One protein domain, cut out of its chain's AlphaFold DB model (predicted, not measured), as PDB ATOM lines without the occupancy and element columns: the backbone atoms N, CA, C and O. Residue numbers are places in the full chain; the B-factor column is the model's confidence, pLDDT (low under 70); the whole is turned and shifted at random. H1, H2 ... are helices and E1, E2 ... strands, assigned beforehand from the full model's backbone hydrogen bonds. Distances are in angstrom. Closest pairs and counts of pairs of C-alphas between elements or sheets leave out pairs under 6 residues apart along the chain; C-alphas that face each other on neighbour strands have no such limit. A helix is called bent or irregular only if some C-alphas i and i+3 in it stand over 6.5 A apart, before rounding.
ATOM      1  N   VAL A  11     143.573 186.023  98.538       92.69
ATOM      2  CA  VAL A  11     143.321 185.164  99.708       92.69
ATOM      3  C   VAL A  11     143.098 186.069 100.902       92.69
ATOM      4  O   VAL A  11     143.927 186.939 101.133       92.69
ATOM      5  N   GLY A  12     142.039 185.842 101.667       91.88
ATOM      6  CA  GLY A  12     141.837 186.482 102.961       91.88
ATOM      7  C   GLY A  12     141.122 185.547 103.928       91.88
ATOM      8  O   GLY A  12     140.697 184.457 103.533       91.88
ATOM      9  N   CYS A  13     141.007 185.969 105.186       91.00
ATOM     10  CA  CYS A  13     140.179 185.298 106.186       91.00
ATOM     11  C   CYS A  13     138.717 185.196 105.725       91.00
ATOM     12  O   CYS A  13     138.227 186.069 105.011       91.00
ATOM     13  N   THR A  14     137.978 184.186 106.189       91.12
ATOM     14  CA  THR A  14     136.527 184.078 105.930       91.12
ATOM     15  C   THR A  14     135.774 185.331 106.378       91.12
ATOM     16  O   THR A  14     134.935 185.836 105.639       91.12
ATOM     17  N   ASN A  15     136.173 185.904 107.517       93.06
ATOM     18  CA  ASN A  15     135.560 187.099 108.102       93.06
ATOM     19  C   ASN A  15     136.230 188.405 107.624       93.06
ATOM     20  O   ASN A  15     136.066 189.451 108.248       93.06
ATOM     21  N   TYR A  16     136.999 188.368 106.527       92.38
ATOM     22  CA  TYR A  16     137.660 189.554 105.965       92.38
ATOM     23  C   TYR A  16     136.646 190.643 105.586       92.38
ATOM     24  O   TYR A  16     136.835 191.816 105.887       92.38
ATOM     25  N   PHE A  17     135.517 190.263 104.976       89.81
ATOM     26  CA  PHE A  17     134.471 191.224 104.602       89.81
ATOM     27  C   PHE A  17     133.685 191.784 105.796       89.81
ATOM     28  O   PHE A  17     133.041 192.819 105.648       89.81
ATOM     29  N   GLU A  18     133.761 191.135 106.960       93.25
ATOM     30  CA  GLU A  18     133.215 191.630 108.230       93.25
ATOM     31  C   GLU A  18     134.197 192.557 108.967       93.25
ATOM     32  O   GLU A  18     133.908 192.970 110.084       93.25
ATOM     33  N   GLN A  19     135.362 192.863 108.375       88.69
ATOM     34  CA  GLN A  19     136.417 193.700 108.971       88.69
ATOM     35  C   GLN A  19     136.937 193.177 110.323       88.69
ATOM     36  O   GLN A  19     137.432 193.931 111.151       88.69
ATOM     37  N   LYS A  20     136.845 191.859 110.554       93.12
ATOM     38  CA  LYS A  20     137.396 191.187 111.750       93.12
ATOM     39  C   LYS A  20     138.821 190.666 111.547       93.12
ATOM     40  O   LYS A  20     139.445 190.188 112.487       93.12
ATOM     41  N   CYS A  21     139.303 190.666 110.309       89.06
ATOM     42  CA  CYS A  21     140.644 190.226 109.946       89.06
ATOM     43  C   CYS A  21     141.105 190.992 108.706       89.06
ATOM     44  O   CYS A  21     140.416 190.973 107.688       89.06
ATOM     45  N   ASP A  22     142.309 191.559 108.774       88.75
ATOM     46  CA  ASP A  22     142.889 192.362 107.689       88.75
ATOM     47  C   ASP A  22     143.896 191.588 106.830       88.75
ATOM     48  O   ASP A  22     144.429 192.106 105.846       88.75
ATOM     49  N   ALA A  23     144.164 190.324 107.173       88.19
ATOM     50  CA  ALA A  23     145.093 189.489 106.426       88.19
ATOM     51  C   ALA A  23     144.547 189.216 105.019       88.19
ATOM     52  O   ALA A  23     143.611 188.434 104.832       88.19
ATOM     53  N   ALA A  24     145.168 189.851 104.025       89.88
ATOM     54  CA  ALA A  24     144.872 189.662 102.617       89.88
ATOM     55  C   ALA A  24     146.157 189.578 101.790       89.88
ATOM     56  O   ALA A  24     147.045 190.420 101.898       89.88
ATOM     57  N   TYR A  25     146.230 188.579 100.913       91.00
ATOM     58  CA  TYR A  25     147.354 188.377 100.004       91.00
ATOM     59  C   TYR A  25     146.869 188.353  98.555       91.00
ATOM     60  O   TYR A  25     145.920 187.623  98.240       91.00
ATOM     61  N   PRO A  26     147.502 189.117  97.649       90.94
ATOM     62  CA  PRO A  26     147.096 189.156  96.253       90.94
ATOM     63  C   PRO A  26     147.300 187.792  95.589       90.94
ATOM     64  O   PRO A  26     148.272 187.084  95.856       90.94
ATOM     65  N   LEU A  27     146.383 187.437  94.691       93.62
ATOM     66  CA  LEU A  27     146.484 186.232  93.875       93.62
ATOM     67  C   LEU A  27     146.651 186.580  92.395       93.62
ATOM     68  O   LEU A  27     146.148 187.613  91.944       93.62
ATOM     69  N   PRO A  28     147.277 185.687  91.606       92.06
ATOM     70  CA  PRO A  28     147.224 185.778  90.155       92.06
ATOM     71  C   PRO A  28     145.778 185.862  89.657       92.06
ATOM     72  O   PRO A  28     144.900 185.116  90.102       92.06
ATOM     73  N   GLN A  29     145.528 186.769  88.711       92.12
ATOM     74  CA  GLN A  29     144.173 186.991  88.198       92.12
ATOM     75  C   GLN A  29     143.667 185.806  87.367       92.12
ATOM     76  O   GLN A  29     142.480 185.479  87.402       92.12
ATOM     77  N   LYS A  30     144.572 185.098  86.689       92.25
ATOM     78  CA  LYS A  30     144.268 183.944  85.836       92.25
ATOM     79  C   LYS A  30     144.805 182.649  86.444       92.25
ATOM     80  O   LYS A  30     145.711 182.670  87.272       92.25
ATOM     81  N   GLY A  31     144.243 181.530  85.999       92.56
ATOM     82  CA  GLY A  31     144.690 180.198  86.389       92.56
ATOM     83  C   GLY A  31     143.950 179.584  87.569       92.56
ATOM     84  O   GLY A  31     143.256 180.263  88.344       92.56
ATOM     85  N   VAL A  32     144.142 178.273  87.685       94.56
ATOM     86  CA  VAL A  32     143.677 177.450  88.802       94.56
ATOM     87  C   VAL A  32     144.740 177.477  89.890       94.56
ATOM     88  O   VAL A  32     145.936 177.389  89.614       94.56
ATOM     89  N   ILE A  33     144.298 177.615  91.135       94.25
ATOM     90  CA  ILE A  33     145.172 177.713  92.300       94.25
ATOM     91  C   ILE A  33     144.901 176.506  93.185       94.25
ATOM     92  O   ILE A  33     143.750 176.245  93.527       94.25
ATOM     93  N   LYS A  34     145.960 175.790  93.564       94.31
ATOM     94  CA  LYS A  34     145.911 174.717  94.562       94.31
ATOM     95  C   LYS A  34     146.868 175.036  95.701       94.31
ATOM     96  O   LYS A  34     147.913 175.644  95.478       94.31
ATOM     97  N   THR A  35     146.533 174.636  96.918       92.00
ATOM     98  CA  THR A  35     147.472 174.690  98.043       92.00
ATOM     99  C   THR A  35     148.615 173.707  97.791       92.00
ATOM    100  O   THR A  35     148.393 172.593  97.323       92.00
ATOM    101  N   SER A  36     149.853 174.142  98.033       91.56
ATOM    102  CA  SER A  36     151.051 173.327  97.780       91.56
ATOM    103  C   SER A  36     151.833 172.986  99.049       91.56
ATOM    104  O   SER A  36     152.758 172.183  98.968       91.56
ATOM    105  N   GLY A  37     151.499 173.598 100.189       92.56
ATOM    106  CA  GLY A  37     152.187 173.397 101.466       92.56
ATOM    107  C   GLY A  37     152.570 174.718 102.125       92.56
ATOM    108  O   GLY A  37     151.945 175.751 101.875       92.56
ATOM    109  N   VAL A  38     153.624 174.693 102.938       93.12
ATOM    110  CA  VAL A  38     154.073 175.831 103.752       93.12
ATOM    111  C   VAL A  38     155.469 176.287 103.319       93.12
ATOM    112  O   VAL A  38     156.329 175.478 102.974       93.12
ATOM    113  N   CYS A  39     155.701 177.598 103.303       90.88
ATOM    114  CA  CYS A  39     156.999 178.179 102.992       90.88
ATOM    115  C   CYS A  39     157.991 177.874 104.119       90.88
ATOM    116  O   CYS A  39     157.763 178.267 105.259       90.88
ATOM    117  N   LYS A  40     159.133 177.261 103.790       90.75
ATOM    118  CA  LYS A  40     160.181 176.918 104.767       90.75
ATOM    119  C   LYS A  40     160.883 178.128 105.404       90.75
ATOM    120  O   LYS A  40     161.578 177.960 106.391       90.75
ATOM    121  N   ILE A  41     160.727 179.324 104.830       90.88
ATOM    122  CA  ILE A  41     161.458 180.534 105.246       90.88
ATOM    123  C   ILE A  41     160.612 181.416 106.166       90.88
ATOM    124  O   ILE A  41     161.106 181.898 107.174       90.88
ATOM    125  N   CYS A  42     159.341 181.641 105.826       89.19
ATOM    126  CA  CYS A  42     158.457 182.516 106.607       89.19
ATOM    127  C   CYS A  42     157.274 181.789 107.257       89.19
ATOM    128  O   CYS A  42     156.448 182.439 107.888       89.19
ATOM    129  N   GLY A  43     157.122 180.478 107.049       90.31
ATOM    130  CA  GLY A  43     155.996 179.710 107.584       90.31
ATOM    131  C   GLY A  43     154.640 180.023 106.941       90.31
ATOM    132  O   GLY A  43     153.631 179.435 107.318       90.31
ATOM    133  N   CYS A  44     154.570 180.929 105.960       90.75
ATOM    134  CA  CYS A  44     153.303 181.265 105.314       90.75
ATOM    135  C   CYS A  44     152.877 180.208 104.281       90.75
ATOM    136  O   CYS A  44     153.728 179.536 103.689       90.75
ATOM    137  N   PRO A  45     151.571 180.093 103.983       91.56
ATOM    138  CA  PRO A  45     151.089 179.151 102.985       91.56
ATOM    139  C   PRO A  45     151.660 179.430 101.592       91.56
ATOM    140  O   PRO A  45     151.849 180.576 101.165       91.56
ATOM    141  N   THR A  46     151.891 178.348 100.862       93.88
ATOM    142  CA  THR A  46     152.299 178.364  99.460       93.88
ATOM    143  C   THR A  46     151.210 177.762  98.595       93.88
ATOM    144  O   THR A  46     150.512 176.813  98.973       93.88
ATOM    145  N   ILE A  47     151.083 178.316  97.401       94.38
ATOM    146  CA  ILE A  47     150.138 177.866  96.394       94.38
ATOM    147  C   ILE A  47     150.878 177.451  95.134       94.38
ATOM    148  O   ILE A  47     151.951 177.970  94.837       94.38
ATOM    149  N   ARG A  48     150.282 176.540  94.375       95.19
ATOM    150  CA  ARG A  48     150.696 176.183  93.026       95.19
ATOM    151  C   ARG A  48     149.672 176.721  92.037       95.19
ATOM    152  O   ARG A  48     148.467 176.527  92.216       95.19
ATOM    153  N   VAL A  49     150.160 177.417  91.020       95.31
ATOM    154  CA  VAL A  49     149.344 178.112  90.022       95.31
ATOM    155  C   VAL A  49     149.476 177.383  88.695       95.31
ATOM    156  O   VAL A  49     150.586 177.149  88.228       95.31
ATOM    157  N   PHE A  50     148.342 177.037  88.095       95.50
ATOM    158  CA  PHE A  50     148.252 176.336  86.817       95.50
ATOM    159  C   PHE A  50     147.594 177.261  85.788       95.50
ATOM    160  O   PHE A  50     146.456 177.697  85.995       95.50
ATOM    161  N   ILE A  51     148.291 177.575  84.688       94.94
ATOM    162  CA  ILE A  51     147.760 178.412  83.598       94.94
ATOM    163  C   ILE A  51     147.928 177.693  82.260       94.94
ATOM    164  O   ILE A  51     148.991 177.760  81.644       94.94
ATOM    165  N   GLY A  52     146.855 177.049  81.792       91.62
ATOM    166  CA  GLY A  52     146.847 176.332  80.515       91.62
ATOM    167  C   GLY A  52     147.955 175.280  80.454       91.62
ATOM    168  O   GLY A  52     148.122 174.507  81.393       91.62
ATOM    169  N   SER A  53     148.728 175.295  79.369       92.19
ATOM    170  CA  SER A  53     149.872 174.404  79.139       92.19
ATOM    171  C   SER A  53     151.186 174.880  79.770       92.19
ATOM    172  O   SER A  53     152.207 174.213  79.620       92.19
ATOM    173  N   ARG A  54     151.208 176.030  80.463       91.81
ATOM    174  CA  ARG A  54     152.441 176.521  81.096       91.81
ATOM    175  C   ARG A  54     152.791 175.675  82.311       91.81
ATOM    176  O   ARG A  54     151.911 175.307  83.092       91.81
ATOM    177  N   THR A  55     154.091 175.458  82.509       92.94
ATOM    178  CA  THR A  55     154.618 174.783  83.695       92.94
ATOM    179  C   THR A  55     154.085 175.463  84.953       92.94
ATOM    180  O   THR A  55     154.273 176.673  85.110       92.94
ATOM    181  N   PRO A  56     153.411 174.727  85.850       94.00
ATOM    182  CA  PRO A  56     152.862 175.313  87.055       94.00
ATOM    183  C   PRO A  56     153.981 175.781  87.978       94.00
ATOM    184  O   PRO A  56     154.984 175.093  88.159       94.00
ATOM    185  N   TRP A  57     153.788 176.935  88.607       91.38
ATOM    186  CA  TRP A  57     154.772 177.503  89.527       91.38
ATOM    187  C   TRP A  57     154.224 177.598  90.943       91.38
ATOM    188  O   TRP A  57     153.019 177.753  91.164       91.38
ATOM    189  N   CYS A  58     155.135 177.521  91.911       91.12
ATOM    190  CA  CYS A  58     154.825 177.706  93.321       91.12
ATOM    191  C   CYS A  58     155.055 179.163  93.738       91.12
ATOM    192  O   CYS A  58     156.063 179.778  93.390       91.12
ATOM    193  N   LEU A  59     154.125 179.706  94.517       90.56
ATOM    194  CA  LEU A  59     154.144 181.071  95.025       90.56
ATOM    195  C   LEU A  59     153.880 181.055  96.533       90.56
ATOM    196  O   LEU A  59     152.867 180.529  96.988       90.56
ATOM    197  N   CYS A  60     154.772 181.670  97.312       92.44
ATOM    198  CA  CYS A  60     154.487 182.020  98.704       92.44
ATOM    199  C   CYS A  60     153.495 183.189  98.739       92.44
ATOM    200  O   CYS A  60     153.688 184.164  98.010       92.44
ATOM    201  N   LEU A  61     152.450 183.113  99.564       90.56
ATOM    202  CA  LEU A  61     151.448 184.182  99.650       90.56
ATOM    203  C   LEU A  61     151.997 185.451 100.310       90.56
ATOM    204  O   LEU A  61     151.638 186.554  99.903       90.56
ATOM    205  N   ASN A  62     152.929 185.309 101.252       89.69
ATOM    206  CA  ASN A  62     153.544 186.449 101.918       89.69
ATOM    207  C   ASN A  62     154.388 187.260 100.924       89.69
ATOM    208  O   ASN A  62     155.345 186.758 100.323       89.69
ATOM    209  N   THR A  63     154.009 188.515 100.703       84.50
ATOM    210  CA  THR A  63     154.739 189.474  99.861       84.50
ATOM    211  C   THR A  63     156.040 189.922 100.517       84.50
ATOM    212  O   THR A  63     157.025 190.118  99.817       84.50
ATOM    213  N   ASN A  64     156.080 189.951 101.849       86.56
ATOM    214  CA  ASN A  64     157.243 190.334 102.648       86.56
ATOM    215  C   ASN A  64     158.194 189.160 102.927       86.56
ATOM    216  O   ASN A  64     159.126 189.298 103.718       86.56
ATOM    217  N   CYS A  65     157.971 187.997 102.301       87.69
ATOM    218  CA  CYS A  65     158.834 186.830 102.471       87.69
ATOM    219  C   CYS A  65     160.287 187.182 102.087       87.69
ATOM    220  O   CYS A  65     160.500 187.636 100.959       87.69
ATOM    221  N   PRO A  66     161.291 186.928 102.952       87.06
ATOM    222  CA  PRO A  66     162.695 187.238 102.662       87.06
ATOM    223  C   PRO A  66     163.176 186.658 101.326       87.06
ATOM    224  O   PRO A  66     163.839 187.337 100.551       87.06
ATOM    225  N   SER A  67     162.706 185.456 100.983       82.00
ATOM    226  CA  SER A  67     163.026 184.769  99.724       82.00
ATOM    227  C   SER A  67     162.542 185.476  98.452       82.00
ATOM    228  O   SER A  67     162.891 185.061  97.349       82.00
ATOM    229  N   LYS A  68     161.643 186.461  98.571       76.81
ATOM    230  CA  LYS A  68     161.160 187.262  97.440       76.81
ATOM    231  C   LYS A  68     161.985 188.525  97.235       76.81
ATOM    232  O   LYS A  68     162.100 188.955  96.092       76.81
ATOM    233  N   LYS A  69     162.567 189.092  98.300       64.56
ATOM    234  CA  LYS A  69     163.380 190.317  98.217       64.56
ATOM    235  C   LYS A  69     164.591 190.132  97.302       64.56
ATOM    236  O   LYS A  69     164.942 191.042  96.568       64.56
ATOM    237  N   GLU A  70     165.133 188.920  97.252       55.81
ATOM    238  CA  GLU A  70     166.271 188.581  96.392       55.81
ATOM    239  C   GLU A  70     165.932 188.553  94.889       55.81
ATOM    240  O   GLU A  70     166.818 188.690  94.053       55.81
ATOM    241  N   LYS A  71     164.649 188.427  94.516       52.19
ATOM    242  CA  LYS A  71     164.227 188.402  93.103       52.19
ATOM    243  C   LYS A  71     163.905 189.776  92.521       52.19
ATOM    244  O   LYS A  71     163.894 189.903  91.305       52.19
TER     245      LYS A  71
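What this domain is: This is residues 11 to 71 of the 76 residues of an uncharacterized protein of Candidatus Bathyarchaeota archaeon (UniProt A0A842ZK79). A meander sheet, E2, E3 and E4, each strand antiparallel to the one before, is joined to a looped arm, residues 11 to 26, holding H1 and E1; residues 11 to 12 pair antiparallel with 24 to 25 of E1. H2 ends the printed part, off the sheet. The 61 printed residues run H1 E1 E2 E3 E4 H2, class mixed, helices and strands. The whole is only just loose, close to compact: radius of gyration of the C-alphas 12.8 A, spans 38 by 26 by 18 A.

Where its parts are: H1, residues 14 to 18, begins at C-alpha 14 (136.527, 184.078, 105.930) and spans 8.6 A; it is irregular, C-alphas 14 and 17 being 7.6 A apart. E1 is residues 24 to 26, 6.8 A; E2 32 to 38, 18.3 A; E3 45 to 51, 19.7 A; E4 54 to 60, 18.6 A. H2, residues 66 to 71, 9.8 A, ends at C-alpha 71 (164.227, 188.402, 93.103); it is neither bent nor irregular, but only just: C-alphas 67 and 70 are 6.0 A apart.

How they stand to each other: E1 pairs with no named strand. Hairpin E2 and E3 has N 34 and O 48 at 2.9 A; hairpin E3 and E4, N 59 and O 47 at 2.8 A. Neither helix is on the sheet. O i to N i+4 pairs within hydrogen-bond range are 0 of 1 in H1 and 0 of 2 in H2; O i to N i+3, 1 of 2 and 2 of 3.

The domain as a whole: The C-alphas farthest apart, Lys 20 and Ser 53, are 38.7 A apart. The printed part has no cut and no long link; residues 69 to 71 have pLDDT under 70.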